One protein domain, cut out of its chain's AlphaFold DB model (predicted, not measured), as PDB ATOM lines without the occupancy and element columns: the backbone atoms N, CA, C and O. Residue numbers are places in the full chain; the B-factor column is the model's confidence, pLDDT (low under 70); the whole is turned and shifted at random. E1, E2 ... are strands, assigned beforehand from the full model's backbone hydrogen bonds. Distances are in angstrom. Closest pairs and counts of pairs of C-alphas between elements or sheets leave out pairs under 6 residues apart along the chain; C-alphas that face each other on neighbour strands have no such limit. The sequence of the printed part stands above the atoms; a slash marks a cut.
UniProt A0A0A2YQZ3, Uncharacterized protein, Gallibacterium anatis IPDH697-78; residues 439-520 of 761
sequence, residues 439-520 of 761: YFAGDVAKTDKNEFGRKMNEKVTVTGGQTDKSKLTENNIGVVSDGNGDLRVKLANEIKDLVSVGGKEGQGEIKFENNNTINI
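AT A GLANCE: This is residues 439 to 520 of the 761 residues of an uncharacterized protein of Gallibacterium anatis IPDH697-78 (UniProt A0A0A2YQZ3). Little regular structure: an elongated row, with antiparallel meander E5 E6 E7 and hairpin E1 and E2 at the ends and hairpin E3 and E4 between. Residues 465 to 470 stand free. The 82 printed residues have seven named strands, E1 to E7, holding 28 residues: all strand. The whole is loose, radius of gyration of the C-alphas 16.9 A, spanning 48 by 26 by 19 A.

HOW THE PARTS SIT: E6, residues 509 to 513, forms antiparallel hairpins with E5, 500 to 502, and E7, 517 to 519; N 501 and O 510 are 2.8 A apart, as are N 511 and O 519. E3, residues 477 to 481, and E4, 487 to 491, form another, N 480 and O 488 2.8 A apart.

IN THESE COORDINATES: E1, residues 439 to 441, begins at C-alpha 439, (-12.660, -15.814, 24.315), and E2 holds 451 to 454. E7 ends at C-alpha 519, (23.678, -36.726, 40.465).

THE WHOLE: The printed part has no cut, a long link E2 to E3, and low pLDDT, for instance at residues 463 to 467.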
ATOM      1  N   TYR A 439     -13.476 -16.529  23.330       79.69
ATOM      2  CA  TYR A 439     -12.660 -15.814  24.315       79.69
ATOM      3  C   TYR A 439     -11.661 -16.748  25.008       79.69
ATOM      4  O   TYR A 439     -11.977 -17.899  25.305       79.69
ATOM      5  N   PHE A 440     -10.459 -16.236  25.278       82.06
ATOM      6  CA  PHE A 440      -9.363 -16.947  25.938       82.06
ATOM      7  C   PHE A 440      -8.813 -16.119  27.105       82.06
ATOM      8  O   PHE A 440      -8.639 -14.908  26.959       82.06
ATOM      9  N   ALA A 441      -8.486 -16.774  28.224       79.25
ATOM     10  CA  ALA A 441      -7.829 -16.172  29.386       79.25
ATOM     11  C   ALA A 441      -6.523 -16.906  29.725       79.25
ATOM     12  O   ALA A 441      -6.410 -18.107  29.474       79.25
ATOM     13  N   GLY A 442      -5.542 -16.191  30.285       80.75
ATOM     14  CA  GLY A 442      -4.353 -16.799  30.900       80.75
ATOM     15  C   GLY A 442      -4.540 -17.043  32.402       80.75
ATOM     16  O   GLY A 442      -5.576 -16.706  32.969       80.75
ATOM     17  N   ASP A 443      -3.515 -17.570  33.070       79.38
ATOM     18  CA  ASP A 443      -3.495 -17.718  34.535       79.38
ATOM     19  C   ASP A 443      -3.293 -16.363  35.232       79.38
ATOM     20  O   ASP A 443      -3.764 -16.138  36.346       79.38
ATOM     21  N   VAL A 444      -2.579 -15.445  34.567       69.44
ATOM     22  CA  VAL A 444      -2.240 -14.114  35.083       69.44
ATOM     23  C   VAL A 444      -2.434 -13.064  33.992       69.44
ATOM     24  O   VAL A 444      -1.915 -13.192  32.878       69.44
ATOM     25  N   ALA A 445      -3.118 -11.978  34.336       67.56
ATOM     26  CA  ALA A 445      -3.299 -10.834  33.458       67.56
ATOM     27  C   ALA A 445      -2.075  -9.900  33.528       67.56
ATOM     28  O   ALA A 445      -1.664  -9.483  34.610       67.56
ATOM     29  N   LYS A 446      -1.465  -9.557  32.385       67.25
ATOM     30  CA  LYS A 446      -0.375  -8.558  32.324       67.25
ATOM     31  C   LYS A 446      -0.887  -7.124  32.538       67.25
ATOM     32  O   LYS A 446      -0.106  -6.244  32.889       67.25
ATOM     33  N   THR A 447      -2.171  -6.898  32.273       63.44
ATOM     34  CA  THR A 447      -2.931  -5.657  32.507       63.44
ATOM     35  C   THR A 447      -4.230  -6.016  33.238       63.44
ATOM     36  O   THR A 447      -4.457  -7.190  33.498       63.44
ATOM     37  N   ASP A 448      -5.118  -5.063  33.528       71.12
ATOM     38  CA  ASP A 448      -6.383  -5.330  34.244       71.12
ATOM     39  C   ASP A 448      -7.360  -6.267  33.491       71.12
ATOM     40  O   ASP A 448      -8.414  -6.622  34.017       71.12
ATOM     41  N   LYS A 449      -7.036  -6.676  32.254       65.94
ATOM     42  CA  LYS A 449      -7.829  -7.608  31.443       65.94
ATOM     43  C   LYS A 449      -7.073  -8.911  31.200       65.94
ATOM     44  O   LYS A 449      -6.058  -8.930  30.506       65.94
ATOM     45  N   ASN A 450      -7.602 -10.007  31.744       73.56
ATOM     46  CA  ASN A 450      -7.052 -11.352  31.540       73.56
ATOM     47  C   ASN A 450      -7.561 -12.022  30.250       73.56
ATOM     48  O   ASN A 450      -6.952 -12.971  29.763       73.56
ATOM     49  N   GLU A 451      -8.663 -11.521  29.690       78.62
ATOM     50  CA  GLU A 451      -9.409 -12.148  28.598       78.62
ATOM     51  C   GLU A 451      -9.288 -11.368  27.283       78.62
ATOM     52  O   GLU A 451      -9.333 -10.136  27.281       78.62
ATOM     53  N   PHE A 452      -9.193 -12.083  26.158       77.62
ATOM     54  CA  PHE A 452      -9.329 -11.515  24.812       77.62
ATOM     55  C   PHE A 452     -10.098 -12.457  23.870       77.62
ATOM     56  O   PHE A 452     -10.041 -13.678  24.017       77.62
ATOM     57  N   GLY A 453     -10.818 -11.892  22.896       76.75
ATOM     58  CA  GLY A 453     -11.603 -12.631  21.898       76.75
ATOM     59  C   GLY A 453     -10.856 -12.847  20.578       76.75
ATOM     60  O   GLY A 453     -10.038 -12.018  20.178       76.75
ATOM     61  N   ARG A 454     -11.138 -13.956  19.883       77.56
ATOM     62  CA  ARG A 454     -10.665 -14.245  18.513       77.56
ATOM     63  C   ARG A 454     -11.803 -14.761  17.649       77.56
ATOM     64  O   ARG A 454     -12.668 -15.461  18.160       77.56
ATOM     65  N   LYS A 455     -11.810 -14.448  16.351       80.38
ATOM     66  CA  LYS A 455     -12.846 -14.953  15.431       80.38
ATOM     67  C   LYS A 455     -12.798 -16.480  15.357       80.38
ATOM     68  O   LYS A 455     -11.728 -17.073  15.466       80.38
ATOM     69  N   MET A 456     -13.943 -17.136  15.160       77.44
ATOM     70  CA  MET A 456     -14.024 -18.610  15.233       77.44
ATOM     71  C   MET A 456     -13.211 -19.345  14.146       77.44
ATOM     72  O   MET A 456     -12.961 -20.541  14.270       77.44
ATOM     73  N   ASN A 457     -12.789 -18.654  13.084       71.25
ATOM     74  CA  ASN A 457     -11.923 -19.188  12.029       71.25
ATOM     75  C   ASN A 457     -10.427 -18.902  12.252       71.25
ATOM     76  O   ASN A 457      -9.600 -19.284  11.421       71.25
ATOM     77  N   GLU A 458     -10.063 -18.249  13.355       77.12
ATOM     78  CA  GLU A 458      -8.676 -17.969  13.692       77.12
ATOM     79  C   GLU A 458      -8.085 -19.060  14.576       77.12
ATOM     80  O   GLU A 458      -8.611 -19.440  15.623       77.12
ATOM     81  N   LYS A 459      -6.921 -19.558  14.164       72.00
ATOM     82  CA  LYS A 459      -6.207 -20.573  14.925       72.00
ATOM     83  C   LYS A 459      -5.403 -19.923  16.050       72.00
ATOM     84  O   LYS A 459      -4.311 -19.408  15.812       72.00
ATOM     85  N   VAL A 460      -5.875 -20.044  17.287       70.75
ATOM     86  CA  VAL A 460      -5.050 -19.790  18.478       70.75
ATOM     87  C   VAL A 460      -4.240 -21.048  18.777       70.75
ATOM     88  O   VAL A 460      -4.790 -22.126  18.987       70.75
ATOM     89  N   THR A 461      -2.914 -20.937  18.739       63.53
ATOM     90  CA  THR A 461      -2.009 -22.057  19.032       63.53
ATOM     91  C   THR A 461      -1.232 -21.741  20.303       63.53
ATOM     92  O   THR A 461      -0.411 -20.833  20.300       63.53
ATOM     93  N   VAL A 462      -1.468 -22.509  21.368       71.06
ATOM     94  CA  VAL A 462      -0.662 -22.484  22.597       71.06
ATOM     95  C   VAL A 462       0.001 -23.849  22.724       71.06
ATOM     96  O   VAL A 462      -0.656 -24.840  23.033       71.06
ATOM     97  N   THR A 463       1.290 -23.936  22.402       59.94
ATOM     98  CA  THR A 463       2.025 -25.210  22.379       59.94
ATOM     99  C   THR A 463       3.295 -25.116  23.214       59.94
ATOM    100  O   THR A 463       4.219 -24.402  22.836       59.94
ATOM    101  N   GLY A 464       3.354 -25.873  24.315       62.88
ATOM    102  CA  GLY A 464       4.519 -25.983  25.210       62.88
ATOM    103  C   GLY A 464       5.534 -27.072  24.829       62.88
ATOM    104  O   GLY A 464       6.525 -27.255  25.525       62.88
ATOM    105  N   GLY A 465       5.307 -27.811  23.737       59.34
ATOM    106  CA  GLY A 465       6.290 -28.722  23.128       59.34
ATOM    107  C   GLY A 465       6.550 -30.057  23.845       59.34
ATOM    108  O   GLY A 465       6.953 -31.002  23.165       59.34
ATOM    109  N   GLN A 466       6.297 -30.160  25.156       66.94
ATOM    110  CA  GLN A 466       6.241 -31.428  25.887       66.94
ATOM    111  C   GLN A 466       4.819 -31.959  25.857       66.94
ATOM    112  O   GLN A 466       3.872 -31.319  26.307       66.94
ATOM    113  N   THR A 467       4.688 -33.139  25.293       65.06
ATOM    114  CA  THR A 467       3.409 -33.774  25.088       65.06
ATOM    115  C   THR A 467       3.174 -34.774  26.237       65.06
ATOM    116  O   THR A 467       2.073 -34.893  26.746       65.06
ATOM    117  N   ASP A 468       4.178 -35.485  26.751       71.38
ATOM    118  CA  ASP A 468       3.977 -36.487  27.809       71.38
ATOM    119  C   ASP A 468       3.518 -35.884  29.157       71.38
ATOM    120  O   ASP A 468       4.341 -35.350  29.892       71.38
ATOM    121  N   LYS A 469       2.234 -36.044  29.531       73.12
ATOM    122  CA  LYS A 469       1.673 -35.619  30.828       73.12
ATOM    123  C   LYS A 469       2.465 -36.031  32.049       73.12
ATOM    124  O   LYS A 469       2.536 -35.263  32.993       73.12
ATOM    125  N   SER A 470       3.008 -37.244  32.069       75.88
ATOM    126  CA  SER A 470       3.764 -37.723  33.232       75.88
ATOM    127  C   SER A 470       5.140 -37.064  33.347       75.88
ATOM    128  O   SER A 470       5.793 -37.194  34.373       75.88
ATOM    129  N   LYS A 471       5.574 -36.364  32.292       71.81
ATOM    130  CA  LYS A 471       6.768 -35.513  32.265       71.81
ATOM    131  C   LYS A 471       6.422 -34.026  32.428       71.81
ATOM    132  O   LYS A 471       7.312 -33.188  32.296       71.81
ATOM    133  N   LEU A 472       5.150 -33.693  32.661       76.50
ATOM    134  CA  LEU A 472       4.710 -32.343  32.991       76.50
ATOM    135  C   LEU A 472       4.600 -32.224  34.506       76.50
ATOM    136  O   LEU A 472       4.081 -33.113  35.177       76.50
ATOM    137  N   THR A 473       5.081 -31.110  35.029       80.31
ATOM    138  CA  THR A 473       4.923 -30.746  36.431       80.31
ATOM    139  C   THR A 473       3.825 -29.697  36.551       80.31
ATOM    140  O   THR A 473       3.671 -28.834  35.682       80.31
ATOM    141  N   GLU A 474       3.038 -29.766  37.622       80.00
ATOM    142  CA  GLU A 474       2.044 -28.735  37.917       80.00
ATOM    143  C   GLU A 474       2.739 -27.461  38.431       80.00
ATOM    144  O   GLU A 474       3.838 -27.514  38.978       80.00
ATOM    145  N   ASN A 475       2.108 -26.298  38.244       81.12
ATOM    146  CA  ASN A 475       2.522 -24.999  38.806       81.12
ATOM    147  C   ASN A 475       3.860 -24.390  38.323       81.12
ATOM    148  O   ASN A 475       4.162 -23.255  38.682       81.12
ATOM    149  N   ASN A 476       4.656 -25.075  37.494       84.31
ATOM    150  CA  ASN A 476       5.959 -24.565  37.024       84.31
ATOM    151  C   ASN A 476       5.899 -23.729  35.737       84.31
ATOM    152  O   ASN A 476       6.895 -23.112  35.343       84.31
ATOM    153  N   ILE A 477       4.742 -23.709  35.074       87.12
ATOM    154  CA  ILE A 477       4.485 -22.960  33.845       87.12
ATOM    155  C   ILE A 477       3.288 -22.045  34.079       87.12
ATOM    156  O   ILE A 477       2.229 -22.520  34.474       87.12
ATOM    157  N   GLY A 478       3.457 -20.752  33.807       83.12
ATOM    158  CA  GLY A 478       2.371 -19.773  33.832       83.12
ATOM    159  C   GLY A 478       2.059 -19.251  32.436       83.12
ATOM    160  O   GLY A 478       2.971 -18.943  31.657       83.12
ATOM    161  N   VAL A 479       0.772 -19.112  32.121       86.19
ATOM    162  CA  VAL A 479       0.301 -18.466  30.896       86.19
ATOM    163  C   VAL A 479      -0.100 -17.028  31.208       86.19
ATOM    164  O   VAL A 479      -1.067 -16.771  31.916       86.19
ATOM    165  N   VAL A 480       0.646 -16.072  30.660       81.25
ATOM    166  CA  VAL A 480       0.378 -14.643  30.840       81.25
ATOM    167  C   VAL A 480      -0.348 -14.105  29.617       81.25
ATOM    168  O   VAL A 480       0.235 -14.043  28.531       81.25
ATOM    169  N   SER A 481      -1.591 -13.674  29.809       81.00
ATOM    170  CA  SER A 481      -2.338 -12.929  28.795       81.00
ATOM    171  C   SER A 481      -1.879 -11.480  28.788       81.00
ATOM    172  O   SER A 481      -1.779 -10.851  29.844       81.00
ATOM    173  N   ASP A 482      -1.585 -10.928  27.612       73.12
ATOM    174  CA  ASP A 482      -1.355  -9.487  27.489       73.12
ATOM    175  C   ASP A 482      -2.604  -8.670  27.157       73.12
ATOM    176  O   ASP A 482      -2.500  -7.451  27.013       73.12
ATOM    177  N   GLY A 483      -3.767  -9.325  27.095       70.56
ATOM    178  CA  GLY A 483      -5.062  -8.701  26.821       70.56
ATOM    179  C   GLY A 483      -5.258  -8.263  25.366       70.56
ATOM    180  O   GLY A 483      -6.354  -7.834  25.015       70.56
ATOM    181  N   ASN A 484      -4.238  -8.403  24.511       70.81
ATOM    182  CA  ASN A 484      -4.223  -7.899  23.134       70.81
ATOM    183  C   ASN A 484      -4.045  -9.007  22.086       70.81
ATOM    184  O   ASN A 484      -3.677  -8.731  20.946       70.81
ATOM    185  N   GLY A 485      -4.323 -10.258  22.452       72.38
ATOM    186  CA  GLY A 485      -4.276 -11.378  21.517       72.38
ATOM    187  C   GLY A 485      -3.125 -12.358  21.721       72.38
ATOM    188  O   GLY A 485      -3.131 -13.400  21.061       72.38
ATOM    189  N   ASP A 486      -2.178 -12.089  22.624       76.38
ATOM    190  CA  ASP A 486      -1.059 -12.995  22.877       76.38
ATOM    191  C   ASP A 486      -1.168 -13.666  24.252       76.38
ATOM    192  O   ASP A 486      -1.313 -13.020  25.294       76.38
ATOM    193  N   LEU A 487      -0.993 -14.989  24.261       82.56
ATOM    194  CA  LEU A 487      -0.728 -15.774  25.465       82.56
ATOM    195  C   LEU A 487       0.766 -16.110  25.500       82.56
ATOM    196  O   LEU A 487       1.263 -16.863  24.661       82.56
ATOM    197  N   ARG A 488       1.502 -15.547  26.463       80.44
ATOM    198  CA  ARG A 488       2.934 -15.824  26.650       80.44
ATOM    199  C   ARG A 488       3.128 -16.875  27.730       80.44
ATOM    200  O   ARG A 488       2.754 -16.663  28.877       80.44
ATOM    201  N   VAL A 489       3.779 -17.972  27.370       85.50
ATOM    202  CA  VAL A 489       4.162 -19.031  28.307       85.50
ATOM    203  C   VAL A 489       5.478 -18.646  28.985       85.50
ATOM    204  O   VAL A 489       6.439 -18.283  28.305       85.50
ATOM    205  N   LYS A 490       5.527 -18.703  30.316       84.25
ATOM    206  CA  LYS A 490       6.725 -18.414  31.117       84.25
ATOM    207  C   LYS A 490       7.005 -19.546  32.104       84.25
ATOM    208  O   LYS A 490       6.073 -20.180  32.590       84.25
ATOM    209  N   LEU A 491       8.283 -19.753  32.415       86.81
ATOM    210  CA  LEU A 491       8.719 -20.584  33.538       86.81
ATOM    211  C   LEU A 491       8.562 -19.805  34.849       86.81
ATOM    212  O   LEU A 491       8.793 -18.593  34.874       86.81
ATOM    213  N   ALA A 492       8.175 -20.491  35.924       85.12
ATOM    214  CA  ALA A 492       8.199 -19.913  37.263       85.12
ATOM    215  C   ALA A 492       9.645 -19.588  37.688       85.12
ATOM    216  O   ALA A 492      10.594 -20.255  37.281       85.12
ATOM    217  N   ASN A 493       9.827 -18.553  38.514       81.44
ATOM    218  CA  ASN A 493      11.159 -18.186  39.015       81.44
ATOM    219  C   ASN A 493      11.732 -19.249  39.966       81.44
ATOM    220  O   ASN A 493      12.942 -19.451  40.011       81.44
ATOM    221  N   GLU A 494      10.858 -19.928  40.709       84.69
ATOM    222  CA  GLU A 494      11.177 -21.125  41.481       84.69
ATOM    223  C   GLU A 494      10.537 -22.322  40.787       84.69
ATOM    224  O   GLU A 494       9.315 -22.369  40.649       84.69
ATOM    225  N   ILE A 495      11.357 -23.282  40.361       88.56
ATOM    226  CA  ILE A 495      10.873 -24.526  39.764       88.56
ATOM    227  C   ILE A 495      10.873 -25.612  40.843       88.56
ATOM    228  O   ILE A 495      11.921 -25.925  41.408       88.56
ATOM    229  N   LYS A 496       9.701 -26.181  41.129       82.81
ATOM    230  CA  LYS A 496       9.496 -27.280  42.088       82.81
ATOM    231  C   LYS A 496       9.266 -28.596  41.344       82.81
ATOM    232  O   LYS A 496       8.904 -28.589  40.173       82.81
ATOM    233  N   ASP A 497       9.510 -29.723  42.007       84.12
ATOM    234  CA  ASP A 497       9.310 -31.075  41.448       84.12
ATOM    235  C   ASP A 497      10.107 -31.361  40.161       84.12
ATOM    236  O   ASP A 497       9.744 -32.208  39.342       84.12
ATOM    237  N   LEU A 498      11.223 -30.649  39.970       87.62
ATOM    238  CA  LEU A 498      12.124 -30.864  38.847       87.62
ATOM    239  C   LEU A 498      12.981 -32.104  39.095       87.62
ATOM    240  O   LEU A 498      13.803 -32.128  40.006       87.62
ATOM    241  N   VAL A 499      12.814 -33.120  38.253       85.31
ATOM    242  CA  VAL A 499      13.567 -34.378  38.363       85.31
ATOM    243  C   VAL A 499      14.978 -34.236  37.783       85.31
ATOM    244  O   VAL A 499      15.939 -34.781  38.328       85.31
ATOM    245  N   SER A 500      15.127 -33.489  36.687       88.62
ATOM    246  CA  SER A 500      16.415 -33.317  36.022       88.62
ATOM    247  C   SER A 500      16.475 -32.113  35.083       88.62
ATOM    248  O   SER A 500      15.454 -31.556  34.677       88.62
ATOM    249  N   VAL A 501      17.697 -31.715  34.731       86.75
ATOM    250  CA  VAL A 501      18.017 -30.729  33.691       86.75
ATOM    251  C   VAL A 501      19.058 -31.347  32.764       86.75
ATOM    252  O   VAL A 501      20.155 -31.684  33.203       86.75
ATOM    253  N   GLY A 502      18.727 -31.500  31.484       79.69
ATOM    254  CA  GLY A 502      19.603 -32.104  30.478       79.69
ATOM    255  C   GLY A 502      19.862 -31.186  29.286       79.69
ATOM    256  O   GLY A 502      19.079 -30.279  28.999       79.69
ATOM    257  N   GLY A 503      20.982 -31.424  28.601       73.06
ATOM    258  CA  GLY A 503      21.286 -30.805  27.310       73.06
ATOM    259  C   GLY A 503      20.562 -31.492  26.146       73.06
ATOM    260  O   GLY A 503      19.568 -32.191  26.329       73.06
ATOM    261  N   LYS A 504      21.065 -31.305  24.917       73.75
ATOM    262  CA  LYS A 504      20.626 -32.125  23.769       73.75
ATOM    263  C   LYS A 504      20.922 -33.602  24.050       73.75
ATOM    264  O   LYS A 504      21.831 -33.892  24.819       73.75
ATOM    265  N   GLU A 505      20.218 -34.525  23.403       61.53
ATOM    266  CA  GLU A 505      20.485 -35.963  23.553       61.53
ATOM    267  C   GLU A 505      21.970 -36.301  23.410       61.53
ATOM    268  O   GLU A 505      22.644 -35.843  22.485       61.53
ATOM    269  N   GLY A 506      22.485 -37.061  24.378       62.31
ATOM    270  CA  GLY A 506      23.908 -37.382  24.502       62.31
ATOM    271  C   GLY A 506      24.762 -36.322  25.214       62.31
ATOM    272  O   GLY A 506      25.941 -36.564  25.458       62.31
ATOM    273  N   GLN A 507      24.203 -35.167  25.590       66.06
ATOM    274  CA  GLN A 507      24.854 -34.164  26.438       66.06
ATOM    275  C   GLN A 507      24.310 -34.310  27.863       66.06
ATOM    276  O   GLN A 507      23.103 -34.230  28.068       66.06
ATOM    277  N   GLY A 508      25.203 -34.576  28.821       71.00
ATOM    278  CA  GLY A 508      24.886 -35.062  30.170       71.00
ATOM    279  C   GLY A 508      23.693 -34.407  30.883       71.00
ATOM    280  O   GLY A 508      23.404 -33.221  30.724       71.00
ATOM    281  N   GLU A 509      23.023 -35.214  31.702       85.50
ATOM    282  CA  GLU A 509      21.858 -34.845  32.504       85.50
ATOM    283  C   GLU A 509      22.264 -34.625  33.970       85.50
ATOM    284  O   GLU A 509      23.008 -35.422  34.544       85.50
ATOM    285  N   ILE A 510      21.763 -33.550  34.577       91.00
ATOM    286  CA  ILE A 510      21.843 -33.290  36.017       91.00
ATOM    287  C   ILE A 510      20.533 -33.766  36.636       91.00
ATOM    288  O   ILE A 510      19.481 -33.218  36.317       91.00
ATOM    289  N   LYS A 511      20.585 -34.760  37.522       89.44
ATOM    290  CA  LYS A 511      19.421 -35.276  38.254       89.44
ATOM    291  C   LYS A 511      19.411 -34.762  39.685       89.44
ATOM    292  O   LYS A 511      20.440 -34.770  40.362       89.44
ATOM    293  N   PHE A 512      18.234 -34.357  40.142       89.94
ATOM    294  CA  PHE A 512      17.977 -34.042  41.541       89.94
ATOM    295  C   PHE A 512      17.403 -35.293  42.207       89.94
ATOM    296  O   PHE A 512      16.388 -35.828  41.767       89.94
ATOM    297  N   GLU A 513      18.085 -35.796  43.232       85.94
ATOM    298  CA  GLU A 513      17.725 -37.031  43.927       85.94
ATOM    299  C   GLU A 513      17.260 -36.752  45.368       85.94
ATOM    300  O   GLU A 513      17.367 -35.642  45.898       85.94
ATOM    301  N   ASN A 514      16.716 -37.783  46.020       83.00
ATOM    302  CA  ASN A 514      16.277 -37.698  47.411       83.00
ATOM    303  C   ASN A 514      17.469 -37.423  48.348       83.00
ATOM    304  O   ASN A 514      18.572 -37.903  48.111       83.00
ATOM    305  N   ASN A 515      17.227 -36.733  49.469       82.88
ATOM    306  CA  ASN A 515      18.236 -36.367  50.482       82.88
ATOM    307  C   ASN A 515      19.236 -35.273  50.058       82.88
ATOM    308  O   ASN A 515      20.386 -35.292  50.494       82.88
ATOM    309  N   ASN A 516      18.793 -34.288  49.272       85.06
ATOM    310  CA  ASN A 516      19.605 -33.133  48.855       85.06
ATOM    311  C   ASN A 516      20.855 -33.515  48.040       85.06
ATOM    312  O   ASN A 516      21.880 -32.836  48.115       85.06
ATOM    313  N   THR A 517      20.791 -34.600  47.270       88.19
ATOM    314  CA  THR A 517      21.888 -35.039  46.404       88.19
ATOM    315  C   THR A 517      21.657 -34.600  44.961       88.19
ATOM    316  O   THR A 517      20.537 -34.593  44.449       88.19
ATOM    317  N   ILE A 518      22.748 -34.225  44.294       91.81
ATOM    318  CA  ILE A 518      22.764 -33.910  42.866       91.81
ATOM    319  C   ILE A 518      23.608 -34.976  42.179       91.81
ATOM    320  O   ILE A 518      24.798 -35.114  42.467       91.81
ATOM    321  N   ASN A 519      23.000 -35.720  41.263       88.94
ATOM    322  CA  ASN A 519      23.678 -36.726  40.465       88.94
ATOM    323  C   ASN A 519      23.972 -36.163  39.072       88.94
ATOM    324  O   ASN A 519      23.069 -35.862  38.296       88.94
ATOM    325  N   ILE A 520      25.257 -36.027  38.756       89.44
ATOM    326  CA  ILE A 520      25.747 -35.529  37.462       89.44
ATOM    327  C   ILE A 520      26.253 -36.655  36.549       89.44
ATOM    328  O   ILE A 520      27.015 -36.398  35.619       89.44
TER     329      ILE A 520